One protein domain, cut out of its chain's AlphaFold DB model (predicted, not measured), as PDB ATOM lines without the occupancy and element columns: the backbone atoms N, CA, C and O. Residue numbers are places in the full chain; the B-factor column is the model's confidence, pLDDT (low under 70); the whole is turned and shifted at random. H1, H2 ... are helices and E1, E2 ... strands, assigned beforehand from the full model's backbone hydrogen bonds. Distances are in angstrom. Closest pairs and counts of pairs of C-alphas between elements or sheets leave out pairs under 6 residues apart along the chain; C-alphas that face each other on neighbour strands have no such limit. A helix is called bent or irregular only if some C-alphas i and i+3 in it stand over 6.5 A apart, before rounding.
ATOM      1  N   GLY A 256     270.093 290.398 269.961       94.50
ATOM      2  CA  GLY A 256     270.517 289.243 269.166       94.50
ATOM      3  C   GLY A 256     271.106 289.629 267.807       94.50
ATOM      4  O   GLY A 256     271.962 288.911 267.285       94.50
ATOM      5  N   GLN A 257     270.712 290.784 267.257       94.94
ATOM      6  CA  GLN A 257     271.129 291.210 265.918       94.94
ATOM      7  C   GLN A 257     272.576 291.714 265.848       94.94
ATOM      8  O   GLN A 257     273.167 291.679 264.766       94.94
ATOM      9  N   ILE A 258     273.176 292.076 266.990       95.06
ATOM     10  CA  ILE A 258     274.615 292.357 267.086       95.06
ATOM     11  C   ILE A 258     275.391 291.100 266.678       95.06
ATOM     12  O   ILE A 258     276.216 291.130 265.772       95.06
ATOM     13  N   LYS A 259     275.060 289.952 267.284       94.56
ATOM     14  CA  LYS A 259     275.766 288.683 267.041       94.56
ATOM     15  C   LYS A 259     275.408 288.054 265.694       94.56
ATOM     16  O   LYS A 259     276.271 287.480 265.024       94.56
ATOM     17  N   GLN A 260     274.133 288.126 265.315       95.69
ATOM     18  CA  GLN A 260     273.626 287.489 264.099       95.69
ATOM     19  C   GLN A 260     274.051 288.270 262.853       95.69
ATOM     20  O   GLN A 260     274.724 287.709 261.996       95.69
ATOM     21  N   SER A 261     273.780 289.575 262.816       96.31
ATOM     22  CA  SER A 261     273.839 290.393 261.597       96.31
ATOM     23  C   SER A 261     274.809 291.583 261.649       96.31
ATOM     24  O   SER A 261     274.852 292.346 260.686       96.31
ATOM     25  N   ASN A 262     275.582 291.764 262.732       96.56
ATOM     26  CA  ASN A 262     276.427 292.950 262.970       96.56
ATOM     27  C   ASN A 262     275.650 294.273 262.847       96.56
ATOM     28  O   ASN A 262     276.155 295.263 262.318       96.56
ATOM     29  N   LEU A 263     274.392 294.267 263.289       95.81
ATOM     30  CA  LEU A 263     273.536 295.448 263.316       95.81
ATOM     31  C   LEU A 263     273.439 295.977 264.753       95.81
ATOM     32  O   LEU A 263     273.378 295.162 265.679       95.81
ATOM     33  N   PRO A 264     273.364 297.303 264.955       94.94
ATOM     34  CA  PRO A 264     273.224 297.882 266.283       94.94
ATOM     35  C   PRO A 264     271.969 297.389 266.997       94.94
ATOM     36  O   PRO A 264     270.929 297.255 266.358       94.94
ATOM     37  N   SER A 265     272.008 297.152 268.307       94.81
ATOM     38  CA  SER A 265     270.892 296.558 269.060       94.81
ATOM     39  C   SER A 265     269.608 297.378 269.014       94.81
ATOM     40  O   SER A 265     268.529 296.800 269.044       94.81
ATOM     41  N   ASN A 266     269.691 298.702 268.915       91.94
ATOM     42  CA  ASN A 266     268.534 299.598 268.879       91.94
ATOM     43  C   ASN A 266     268.070 299.962 267.457       91.94
ATOM     44  O   ASN A 266     267.146 300.762 267.297       91.94
ATOM     45  N   LEU A 267     268.686 299.394 266.417       91.44
ATOM     46  CA  LEU A 267     268.246 299.603 265.045       91.44
ATOM     47  C   LEU A 267     267.075 298.674 264.708       91.44
ATOM     48  O   LEU A 267     267.215 297.451 264.689       91.44
ATOM     49  N   VAL A 268     265.938 299.253 264.330       90.94
ATOM     50  CA  VAL A 268     264.848 298.490 263.709       90.94
ATOM     51  C   VAL A 268     265.307 298.062 262.313       90.94
ATOM     52  O   VAL A 268     265.403 298.898 261.411       90.94
ATOM     53  N   ALA A 269     265.591 296.772 262.150       91.50
ATOM     54  CA  ALA A 269     266.055 296.197 260.894       91.50
ATOM     55  C   ALA A 269     265.091 295.142 260.345       91.50
ATOM     56  O   ALA A 269     264.539 294.333 261.100       91.50
ATOM     57  N   GLY A 270     264.891 295.154 259.027       92.25
ATOM     58  CA  GLY A 270     264.068 294.163 258.326       92.25
ATOM     59  C   GLY A 270     264.787 292.820 258.159       92.25
ATOM     60  O   GLY A 270     266.002 292.733 258.306       92.25
ATOM     61  N   ASN A 271     264.051 291.766 257.789       93.06
ATOM     62  CA  ASN A 271     264.631 290.427 257.586       93.06
ATOM     63  C   ASN A 271     265.776 290.420 256.560       93.06
ATOM     64  O   ASN A 271     266.750 289.705 256.744       93.06
ATOM     65  N   CYS A 272     265.686 291.257 255.526       93.19
ATOM     66  CA  CYS A 272     266.697 291.330 254.474       93.19
ATOM     67  C   CYS A 272     267.975 292.079 254.891       93.19
ATOM     68  O   CYS A 272     269.049 291.768 254.394       93.19
ATOM     69  N   GLU A 273     267.900 293.004 255.854       92.69
ATOM     70  CA  GLU A 273     269.101 293.607 256.457       92.69
ATOM     71  C   GLU A 273     269.792 292.632 257.430       92.69
ATOM     72  O   GLU A 273     270.981 292.772 257.706       92.69
ATOM     73  N   ARG A 274     269.049 291.641 257.945       94.62
ATOM     74  CA  ARG A 274     269.534 290.609 258.874       94.62
ATOM     75  C   ARG A 274     270.096 289.364 258.187       94.62
ATOM     76  O   ARG A 274     270.513 288.449 258.890       94.62
ATOM     77  N   ASP A 275     270.084 289.320 256.859       95.88
ATOM     78  CA  ASP A 275     270.650 288.213 256.093       95.88
ATOM     79  C   ASP A 275     272.160 288.080 256.374       95.88
ATOM     80  O   ASP A 275     272.877 289.082 256.475       95.88
ATOM     81  N   ASP A 276     272.650 286.846 256.487       96.00
ATOM     82  CA  ASP A 276     274.068 286.549 256.700       96.00
ATOM     83  C   ASP A 276     274.943 287.125 255.575       96.00
ATOM     84  O   ASP A 276     276.073 287.553 255.830       96.00
ATOM     85  N   VAL A 277     274.411 287.228 254.350       95.88
ATOM     86  CA  VAL A 277     275.104 287.847 253.205       95.88
ATOM     87  C   VAL A 277     275.409 289.328 253.469       95.88
ATOM     88  O   VAL A 277     276.449 289.838 253.050       95.88
ATOM     89  N   MET A 278     274.555 290.021 254.227       95.56
ATOM     90  CA  MET A 278     274.720 291.443 254.551       95.56
ATOM     91  C   MET A 278     275.576 291.681 255.798       95.56
ATOM     92  O   MET A 278     275.934 292.819 256.089       95.56
ATOM     93  N   LYS A 279     275.983 290.634 256.523       95.56
ATOM     94  CA  LYS A 279     276.703 290.754 257.801       95.56
ATOM     95  C   LYS A 279     278.018 291.533 257.705       95.56
ATOM     96  O   LYS A 279     278.336 292.326 258.596       95.56
ATOM     97  N   GLN A 280     278.788 291.325 256.636       94.69
ATOM     98  CA  GLN A 280     280.036 292.064 256.416       94.69
ATOM     99  C   GLN A 280     279.766 293.509 255.983       94.69
ATOM    100  O   GLN A 280     280.445 294.425 256.446       94.69
ATOM    101  N   TYR A 281     278.754 293.719 255.138       94.25
ATOM    102  CA  TYR A 281     278.317 295.055 254.735       94.25
ATOM    103  C   TYR A 281     277.867 295.874 255.947       94.25
ATOM    104  O   TYR A 281     278.324 296.998 256.131       94.25
ATOM    105  N   ASN A 282     277.049 295.282 256.819       94.44
ATOM    106  CA  ASN A 282     276.582 295.888 258.059       94.44
ATOM    107  C   ASN A 282     277.754 296.247 258.972       94.44
ATOM    108  O   ASN A 282     277.841 297.389 259.413       94.44
ATOM    109  N   LYS A 283     278.712 295.328 259.170       93.44
ATOM    110  CA  LYS A 283     279.941 295.632 259.919       93.44
ATOM    111  C   LYS A 283     280.623 296.872 259.338       93.44
ATOM    112  O   LYS A 283     280.804 297.847 260.047       93.44
ATOM    113  N   ASN A 284     280.900 296.887 258.036       91.50
ATOM    114  CA  ASN A 284     281.553 298.017 257.368       91.50
ATOM    115  C   ASN A 284     280.735 299.324 257.438       91.50
ATOM    116  O   ASN A 284     281.309 300.412 257.468       91.50
ATOM    117  N   LEU A 285     279.401 299.235 257.457       90.44
ATOM    118  CA  LEU A 285     278.504 300.385 257.541       90.44
ATOM    119  C   LEU A 285     278.629 301.104 258.890       90.44
ATOM    120  O   LEU A 285     278.598 302.339 258.904       90.44
ATOM    121  N   PHE A 286     278.787 300.345 259.978       92.44
ATOM    122  CA  PHE A 286     278.926 300.843 261.354       92.44
ATOM    123  C   PHE A 286     280.381 300.938 261.837       92.44
ATOM    124  O   PHE A 286     280.631 301.533 262.883       92.44
ATOM    125  N   THR A 287     281.343 300.426 261.065       91.19
ATOM    126  CA  THR A 287     282.775 300.653 261.282       91.19
ATOM    127  C   THR A 287     283.207 302.003 260.720       91.19
ATOM    128  O   THR A 287     282.855 302.392 259.598       91.19
ATOM    129  N   GLN A 288     284.023 302.715 261.491       87.56
ATOM    130  CA  GLN A 288     284.561 304.019 261.132       87.56
ATOM    131  C   GLN A 288     286.069 304.035 261.315       87.56
ATOM    132  O   GLN A 288     286.586 303.570 262.326       87.56
ATOM    133  N   THR A 289     286.776 304.584 260.335       89.38
ATOM    134  CA  THR A 289     288.230 304.741 260.391       89.38
ATOM    135  C   THR A 289     288.557 306.052 261.102       89.38
ATOM    136  O   THR A 289     288.226 307.122 260.589       89.38
ATOM    137  N   ILE A 290     289.190 305.981 262.275       83.31
ATOM    138  CA  ILE A 290     289.663 307.159 263.023       83.31
ATOM    139  C   ILE A 290     290.991 307.634 262.426       83.31
ATOM    140  O   ILE A 290     291.165 308.812 262.116       83.31
ATOM    141  N   GLN A 291     291.920 306.697 262.244       86.06
ATOM    142  CA  GLN A 291     293.231 306.864 261.616       86.06
ATOM    143  C   GLN A 291     293.514 305.613 260.771       86.06
ATOM    144  O   GLN A 291     292.821 304.607 260.949       86.06
ATOM    145  N   PRO A 292     294.486 305.635 259.840       90.50
ATOM    146  CA  PRO A 292     294.950 304.408 259.200       90.50
ATOM    147  C   PRO A 292     295.224 303.335 260.261       90.50
ATOM    148  O   PRO A 292     295.846 303.630 261.279       90.50
ATOM    149  N   ASP A 293     294.678 302.138 260.054       92.12
ATOM    150  CA  ASP A 293     294.783 300.999 260.973       92.12
ATOM    151  C   ASP A 293     294.159 301.205 262.369       92.12
ATOM    152  O   ASP A 293     294.383 300.397 263.266       92.12
ATOM    153  N   VAL A 294     293.335 302.243 262.567       91.06
ATOM    154  CA  VAL A 294     292.558 302.459 263.799       91.06
ATOM    155  C   VAL A 294     291.080 302.628 263.468       91.06
ATOM    156  O   VAL A 294     290.661 303.620 262.864       91.06
ATOM    157  N   TYR A 295     290.275 301.673 263.916       92.44
ATOM    158  CA  TYR A 295     288.847 301.591 263.646       92.44
ATOM    159  C   TYR A 295     288.031 301.695 264.933       92.44
ATOM    160  O   TYR A 295     288.464 301.252 265.994       92.44
ATOM    161  N   THR A 296     286.825 302.243 264.831       92.12
ATOM    162  CA  THR A 296     285.793 302.150 265.869       92.12
ATOM    163  C   THR A 296     284.526 301.528 265.293       92.12
ATOM    164  O   THR A 296     284.178 301.781 264.136       92.12
ATOM    165  N   VAL A 297     283.862 300.686 266.076       93.31
ATOM    166  CA  VAL A 297     282.603 300.017 265.744       93.31
ATOM    167  C   VAL A 297     281.628 300.277 266.878       93.31
ATOM    168  O   VAL A 297     281.957 300.001 268.028       93.31
ATOM    169  N   ASN A 298     280.426 300.755 266.556       91.50
ATOM    170  CA  ASN A 298     279.387 300.982 267.556       91.50
ATOM    171  C   ASN A 298     278.243 299.964 267.418       91.50
ATOM    172  O   ASN A 298     277.692 299.760 266.331       91.50
ATOM    173  N   GLU A 299     277.902 299.305 268.526       94.31
ATOM    174  CA  GLU A 299     276.786 298.362 268.644       94.31
ATOM    175  C   GLU A 299     275.444 299.043 268.955       94.31
ATOM    176  O   GLU A 299     274.412 298.372 268.994       94.31
ATOM    177  N   VAL A 300     275.420 300.356 269.167       91.44
ATOM    178  CA  VAL A 300     274.223 301.150 269.456       91.44
ATOM    179  C   VAL A 300     274.216 302.395 268.563       91.44
ATOM    180  O   VAL A 300     275.229 303.038 268.329       91.44
ATOM    181  N   ILE A 301     273.058 302.752 268.013       87.88
ATOM    182  CA  ILE A 301     272.892 304.020 267.295       87.88
ATOM    183  C   ILE A 301     272.578 305.106 268.311       87.88
ATOM    184  O   ILE A 301     271.491 305.124 268.890       87.88
ATOM    185  N   GLU A 302     273.495 306.043 268.492       80.50
ATOM    186  CA  GLU A 302     273.223 307.236 269.283       80.50
ATOM    187  C   GLU A 302     272.347 308.227 268.490       80.50
ATOM    188  O   GLU A 302     272.538 308.409 267.279       80.50
ATOM    189  N   PRO A 303     271.362 308.882 269.126       73.69
ATOM    190  CA  PRO A 303     270.602 309.939 268.475       73.69
ATOM    191  C   PRO A 303     271.520 311.120 268.118       73.69
ATOM    192  O   PRO A 303     272.326 311.562 268.930       73.69
ATOM    193  N   ILE A 304     271.340 311.704 266.924       67.12
ATOM    194  CA  ILE A 304     272.093 312.884 266.429       67.12
ATOM    195  C   ILE A 304     271.622 314.171 267.131       67.12
ATOM    196  O   ILE A 304     271.534 315.241 266.530       67.12
ATOM    197  N   ASN A 305     271.254 314.104 268.410       62.91
ATOM    198  CA  ASN A 305     270.752 315.261 269.133       62.91
ATOM    199  C   ASN A 305     271.911 316.039 269.769       62.91
ATOM    200  O   ASN A 305     271.969 316.265 270.971       62.91
ATOM    201  N   ALA A 306     272.836 316.492 268.916       52.47
ATOM    202  CA  ALA A 306     273.950 317.369 269.282       52.47
ATOM    203  C   ALA A 306     273.502 318.786 269.713       52.47
ATOM    204  O   ALA A 306     274.350 319.615 270.034       52.47
ATOM    205  N   ASN A 307     272.191 319.067 269.697       51.88
ATOM    206  CA  ASN A 307     271.584 320.321 270.150       51.88
ATOM    207  C   ASN A 307     270.890 320.210 271.516       51.88
ATOM    208  O   ASN A 307     270.395 321.223 272.011       51.88
ATOM    209  N   MET A 308     270.842 319.030 272.150       50.75
ATOM    210  CA  MET A 308     270.436 318.977 273.553       50.75
ATOM    211  C   MET A 308     271.542 319.638 274.369       50.75
ATOM    212  O   MET A 308     272.686 319.189 274.362       50.75
ATOM    213  N   GLY A 309     271.217 320.775 274.984       48.56
ATOM    214  CA  GLY A 309     272.180 321.601 275.696       48.56
ATOM    215  C   GLY A 309     273.006 320.811 276.714       48.56
ATOM    216  O   GLY A 309     272.573 319.780 277.227       48.56
ATOM    217  N   ILE A 310     274.172 321.378 277.037       55.28
ATOM    218  CA  ILE A 310     275.268 320.943 277.938       55.28
ATOM    219  C   ILE A 310     274.817 320.245 279.249       55.28
ATOM    220  O   ILE A 310     275.610 319.594 279.919       55.28
ATOM    221  N   SER A 311     273.543 320.353 279.620       56.53
ATOM    222  CA  SER A 311     272.911 319.727 280.781       56.53
ATOM    223  C   SER A 311     272.941 318.194 280.840       56.53
ATOM    224  O   SER A 311     272.770 317.662 281.934       56.53
ATOM    225  N   PHE A 312     273.159 317.480 279.727       60.91
ATOM    226  CA  PHE A 312     273.285 316.019 279.748       60.91
ATOM    227  C   PHE A 312     274.537 315.561 279.000       60.91
ATOM    228  O   PHE A 312     274.595 315.569 277.772       60.91
ATOM    229  N   THR A 313     275.549 315.139 279.753       61.84
ATOM    230  CA  THR A 313     276.670 314.379 279.203       61.84
ATOM    231  C   THR A 313     276.238 312.925 279.091       61.84
ATOM    232  O   THR A 313     276.156 312.230 280.106       61.84
ATOM    233  N   GLN A 314     275.947 312.467 277.874       66.06
ATOM    234  CA  GLN A 314     275.733 311.045 277.627       66.06
ATOM    235  C   GLN A 314     276.971 310.270 278.094       66.06
ATOM    236  O   GLN A 314     278.100 310.641 277.771       66.06
ATOM    237  N   GLN A 315     276.753 309.249 278.922       72.56
ATOM    238  CA  GLN A 315     277.820 308.375 279.390       72.56
ATOM    239  C   GLN A 315     278.288 307.498 278.227       72.56
ATOM    240  O   GLN A 315     277.452 306.925 277.530       72.56
ATOM    241  N   PHE A 316     279.603 307.390 278.048       79.69
ATOM    242  CA  PHE A 316     280.207 306.516 277.045       79.69
ATOM    243  C   PHE A 316     279.809 305.054 277.244       79.69
ATOM    244  O   PHE A 316     279.718 304.573 278.382       79.69
ATOM    245  N   GLU A 317     279.602 304.339 276.139       87.88
ATOM    246  CA  GLU A 317     279.406 302.898 276.191       87.88
ATOM    247  C   GLU A 317     280.659 302.180 276.716       87.88
ATOM    248  O   GLU A 317     281.789 302.637 276.523       87.88
ATOM    249  N   PRO A 318     280.493 301.009 277.355       89.62
ATOM    250  CA  PRO A 318     281.612 300.130 277.641       89.62
ATOM    251  C   PRO A 318     282.387 299.800 276.362       89.62
ATOM    252  O   PRO A 318     281.821 299.287 275.400       89.62
ATOM    253  N   MET A 319     283.692 300.045 276.373       90.12
ATOM    254  CA  MET A 319     284.546 299.833 275.211       90.12
ATOM    255  C   MET A 319     285.439 298.605 275.397       90.12
ATOM    256  O   MET A 319     285.998 298.383 276.476       90.12
ATOM    257  N   THR A 320     285.618 297.817 274.339       93.00
ATOM    258  CA  THR A 320     286.731 296.864 274.241       93.00
ATOM    259  C   THR A 320     287.672 297.247 273.117       93.00
ATOM    260  O   THR A 320     287.309 297.943 272.172       93.00
ATOM    261  N   CYS A 321     288.913 296.797 273.243       92.94
ATOM    262  CA  CYS A 321     289.951 297.020 272.257       92.94
ATOM    263  C   CYS A 321     290.476 295.659 271.798       92.94
ATOM    264  O   CYS A 321     290.880 294.835 272.622       92.94
ATOM    265  N   SER A 322     290.451 295.423 270.491       94.00
ATOM    266  CA  SER A 322     290.999 294.227 269.855       94.00
ATOM    267  C   SER A 322     291.992 294.624 268.774       94.00
ATOM    268  O   SER A 322     291.725 295.537 267.994       94.00
ATOM    269  N   ARG A 323     293.125 293.924 268.705       94.12
ATOM    270  CA  ARG A 323     294.106 294.083 267.631       94.12
ATOM    271  C   ARG A 323     293.988 292.907 266.665       94.12
ATOM    272  O   ARG A 323     294.075 291.760 267.099       94.12
ATOM    273  N   ASP A 324     293.796 293.204 265.386       92.00
ATOM    274  CA  ASP A 324     293.758 292.201 264.321       92.00
ATOM    275  C   ASP A 324     295.176 291.718 263.966       92.00
ATOM    276  O   ASP A 324     296.177 292.352 264.303       92.00
ATOM    277  N   GLU A 325     295.277 290.611 263.222       92.88
ATOM    278  CA  GLU A 325     296.555 290.033 262.761       92.88
ATOM    279  C   GLU A 325     297.418 291.016 261.951       92.88
ATOM    280  O   GLU A 325     298.634 290.868 261.878       92.88
ATOM    281  N   ARG A 326     296.792 292.037 261.357       89.25
ATOM    282  CA  ARG A 326     297.454 293.103 260.587       89.25
ATOM    283  C   ARG A 326     297.883 294.297 261.445       89.25
ATOM    284  O   ARG A 326     298.100 295.372 260.910       89.25
ATOM    285  N   GLU A 327     297.924 294.133 262.764       90.19
ATOM    286  CA  GLU A 327     298.198 295.177 263.764       90.19
ATOM    287  C   GLU A 327     297.166 296.313 263.851       90.19
ATOM    288  O   GLU A 327     297.288 297.175 264.727       90.19
ATOM    289  N   ALA A 328     296.110 296.269 263.034       92.25
ATOM    290  CA  ALA A 328     295.013 297.219 263.104       92.25
ATOM    291  C   ALA A 328     294.292 297.143 264.454       92.25
ATOM    292  O   ALA A 328     293.936 296.066 264.939       92.25
ATOM    293  N   LEU A 329     294.083 298.305 265.063       94.00
ATOM    294  CA  LEU A 329     293.427 298.478 266.347       94.00
ATOM    295  C   LEU A 329     291.943 298.761 266.119       94.00
ATOM    296  O   LEU A 329     291.593 299.749 265.481       94.00
ATOM    297  N   THR A 330     291.068 297.916 266.648       93.56
ATOM    298  CA  THR A 330     289.619 298.119 266.583       93.56
ATOM    299  C   THR A 330     289.067 298.330 267.984       93.56
ATOM    300  O   THR A 330     289.187 297.461 268.849       93.56
ATOM    301  N   PHE A 331     288.437 299.478 268.191       94.06
ATOM    302  CA  PHE A 331     287.641 299.783 269.370       94.06
ATOM    303  C   PHE A 331     286.189 299.385 269.108       94.06
ATOM    304  O   PHE A 331     285.629 299.736 268.074       94.06
ATOM    305  N   THR A 332     285.584 298.624 270.014       93.62
ATOM    306  CA  THR A 332     284.166 298.256 269.927       93.62
ATOM    307  C   THR A 332     283.424 298.858 271.109       93.62
ATOM    308  O   THR A 332     283.717 298.527 272.257       93.62
ATOM    309  N   GLU A 333     282.489 299.755 270.817       92.62
ATOM    310  CA  GLU A 333     281.556 300.362 271.767       92.62
ATOM    311  C   GLU A 333     280.360 299.419 271.916       92.62
ATOM    312  O   GLU A 333     279.595 299.207 270.970       92.62
ATOM    313  N   HIS A 334     280.242 298.787 273.082       94.25
ATOM    314  CA  HIS A 334     279.265 297.735 273.317       94.25
ATOM    315  C   HIS A 334     277.963 298.246 273.909       94.25
ATOM    316  O   HIS A 334     277.946 299.146 274.742       94.25
ATOM    317  N   ASP A 335     276.864 297.558 273.613       92.25
ATOM    318  CA  ASP A 335     275.611 297.823 274.314       92.25
ATOM    319  C   ASP A 335     275.752 297.509 275.825       92.25
ATOM    320  O   ASP A 335     275.952 296.341 276.189       92.25
ATOM    321  N   PRO A 336     275.581 298.495 276.731       88.69
ATOM    322  CA  PRO A 336     275.762 298.306 278.174       88.69
ATOM    323  C   PRO A 336     274.786 297.300 278.798       88.69
ATOM    324  O   PRO A 336     275.014 296.813 279.906       88.69
ATOM    325  N   ARG A 337     273.678 296.971 278.124       87.62
ATOM    326  CA  ARG A 337     272.721 295.961 278.604       87.62
ATOM    327  C   ARG A 337     273.168 294.541 278.291       87.62
ATOM    328  O   ARG A 337     272.762 293.611 278.986       87.62
ATOM    329  N   VAL A 338     273.950 294.370 277.227       87.62
ATOM    330  CA  VAL A 338     274.426 293.067 276.747       87.62
ATOM    331  C   VAL A 338     275.829 292.790 277.268       87.62
ATOM    332  O   VAL A 338     276.147 291.654 277.623       87.62
ATOM    333  N   PHE A 339     276.657 293.827 277.327       90.38
ATOM    334  CA  PHE A 339     278.038 293.742 277.749       90.38
ATOM    335  C   PHE A 339     278.197 294.202 279.193       90.38
ATOM    336  O   PHE A 339     277.937 295.350 279.541       90.38
ATOM    337  N   GLN A 340     278.680 293.294 280.035       85.75
ATOM    338  CA  GLN A 340     279.128 293.628 281.378       85.75
ATOM    339  C   GLN A 340     280.656 293.646 281.366       85.75
ATOM    340  O   GLN A 340     281.262 292.591 281.140       85.75
ATOM    341  N   PRO A 341     281.297 294.808 281.584       81.75
ATOM    342  CA  PRO A 341     282.744 294.857 281.639       81.75
ATOM    343  C   PRO A 341     283.225 293.951 282.768       81.75
ATOM    344  O   PRO A 341     282.725 294.004 283.895       81.75
ATOM    345  N   LYS A 342     284.223 293.113 282.476       81.56
ATOM    346  CA  LYS A 342     284.923 292.384 283.529       81.56
ATOM    347  C   LYS A 342     285.586 293.426 284.418       81.56
ATOM    348  O   LYS A 342     286.521 294.097 283.985       81.56
ATOM    349  N   ILE A 343     285.103 293.556 285.648       75.75
ATOM    350  CA  ILE A 343     285.720 294.413 286.654       75.75
ATOM    351  C   ILE A 343     287.080 293.792 286.958       75.75
ATOM    352  O   ILE A 343     287.184 292.819 287.704       75.75
ATOM    353  N   VAL A 344     288.125 294.297 286.309       73.62
ATOM    354  CA  VAL A 344     289.495 293.989 286.695       73.62
ATOM    355  C   VAL A 344     289.770 294.897 287.889       73.62
ATOM    356  O   VAL A 344     289.820 296.115 287.698       73.62
ATOM    357  N   PRO A 345     289.883 294.363 289.120       66.00
ATOM    358  CA  PRO A 345     290.304 295.190 290.234       66.00
ATOM    359  C   PRO A 345     291.659 295.777 289.850       66.00
ATOM    360  O   PRO A 345     292.604 295.031 289.585       66.00
TER     361      PRO A 345
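This is residues 256 to 345 of the 477 residues of an uncharacterized protein of viral metagenome (UniProt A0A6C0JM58). Two short hairpins, E1 with E2 and E3 with E4, stand side by side to make one twisted four-stranded sheet, and two small helices sit together beyond the end where E1 begins and E2 ends: H2, which runs directly into E1, and H1, about perpendicular to H2. From the same end of the sheet a long loop reaches out, and its residues 303 to 313 stick out from the body. The printed part has 90 residues with two named helices and four named strands in the order H1, H2, E1, E2, E3, E4; the mixed sheet runs E1, E2, E4, E3. The class is mixed, helices and strands, though under half of the residues, 37 of 90, are in named elements. The whole is only just compact, close to loose, with a radius of gyration of the C-alphas of 14.6 A and spans of 42 by 34 by 29 A.

The inner strands E2, residues 294 to 298, and E4, residues 329 to 333, are parallel neighbours at 17 degrees, with N 295 and O 329 within hydrogen-bond range at 2.8 A. Edge strand E1, residues 287 to 291, forms an antiparallel hairpin with E2 at 149 degrees; N 288 and O 296 are 2.8 A apart. The other edge strand, E3, residues 319 to 323, forms an antiparallel hairpin with E4 at 158 degrees; N 320 and O 332 are 2.9 A apart. The sheet is only just strongly twisted, its C-alphas lying up to 4.1 A off its best plane. H2, residues 276 to 286, is on the sheet but only grazes it with residues 281 to 286; its closest C-alphas to E2 are those of Phe 286 and Val 297, 5.8 A apart. H1, residues 256 to 261, touches H2 at about perpendicular, 77 degrees, the closest C-alphas being those of Ser 261 and Lys 279, 4.8 A apart. H1 is not on the sheet. In H1 every O i to N i+4 pair is within hydrogen-bond range; in H2, 5 of 7 are.

H1 begins at C-alpha 256, (270.517, 289.243, 269.166), and is 8.3 A long. H2 is 15.8 A long and irregular, with C-alphas 277 and 280 7.2 A apart. E1 measures 12.2 A, E2 13.8 A, E3 13.5 A and E4 13.2 A; E4 ends at C-alpha 333, (281.556, 300.362, 271.767).

The C-alphas of Cys 272 and Pro 345, the two farthest apart, are 43.0 A apart. The printed part has no cut. The links H1 to H2, 14 residues, and E2 to E3, 20 residues, are long. Residues 334 to 345 hold no named element. Mean pLDDT of the printed part is 86.5; residues 304 to 314 and residue 345 are under 70.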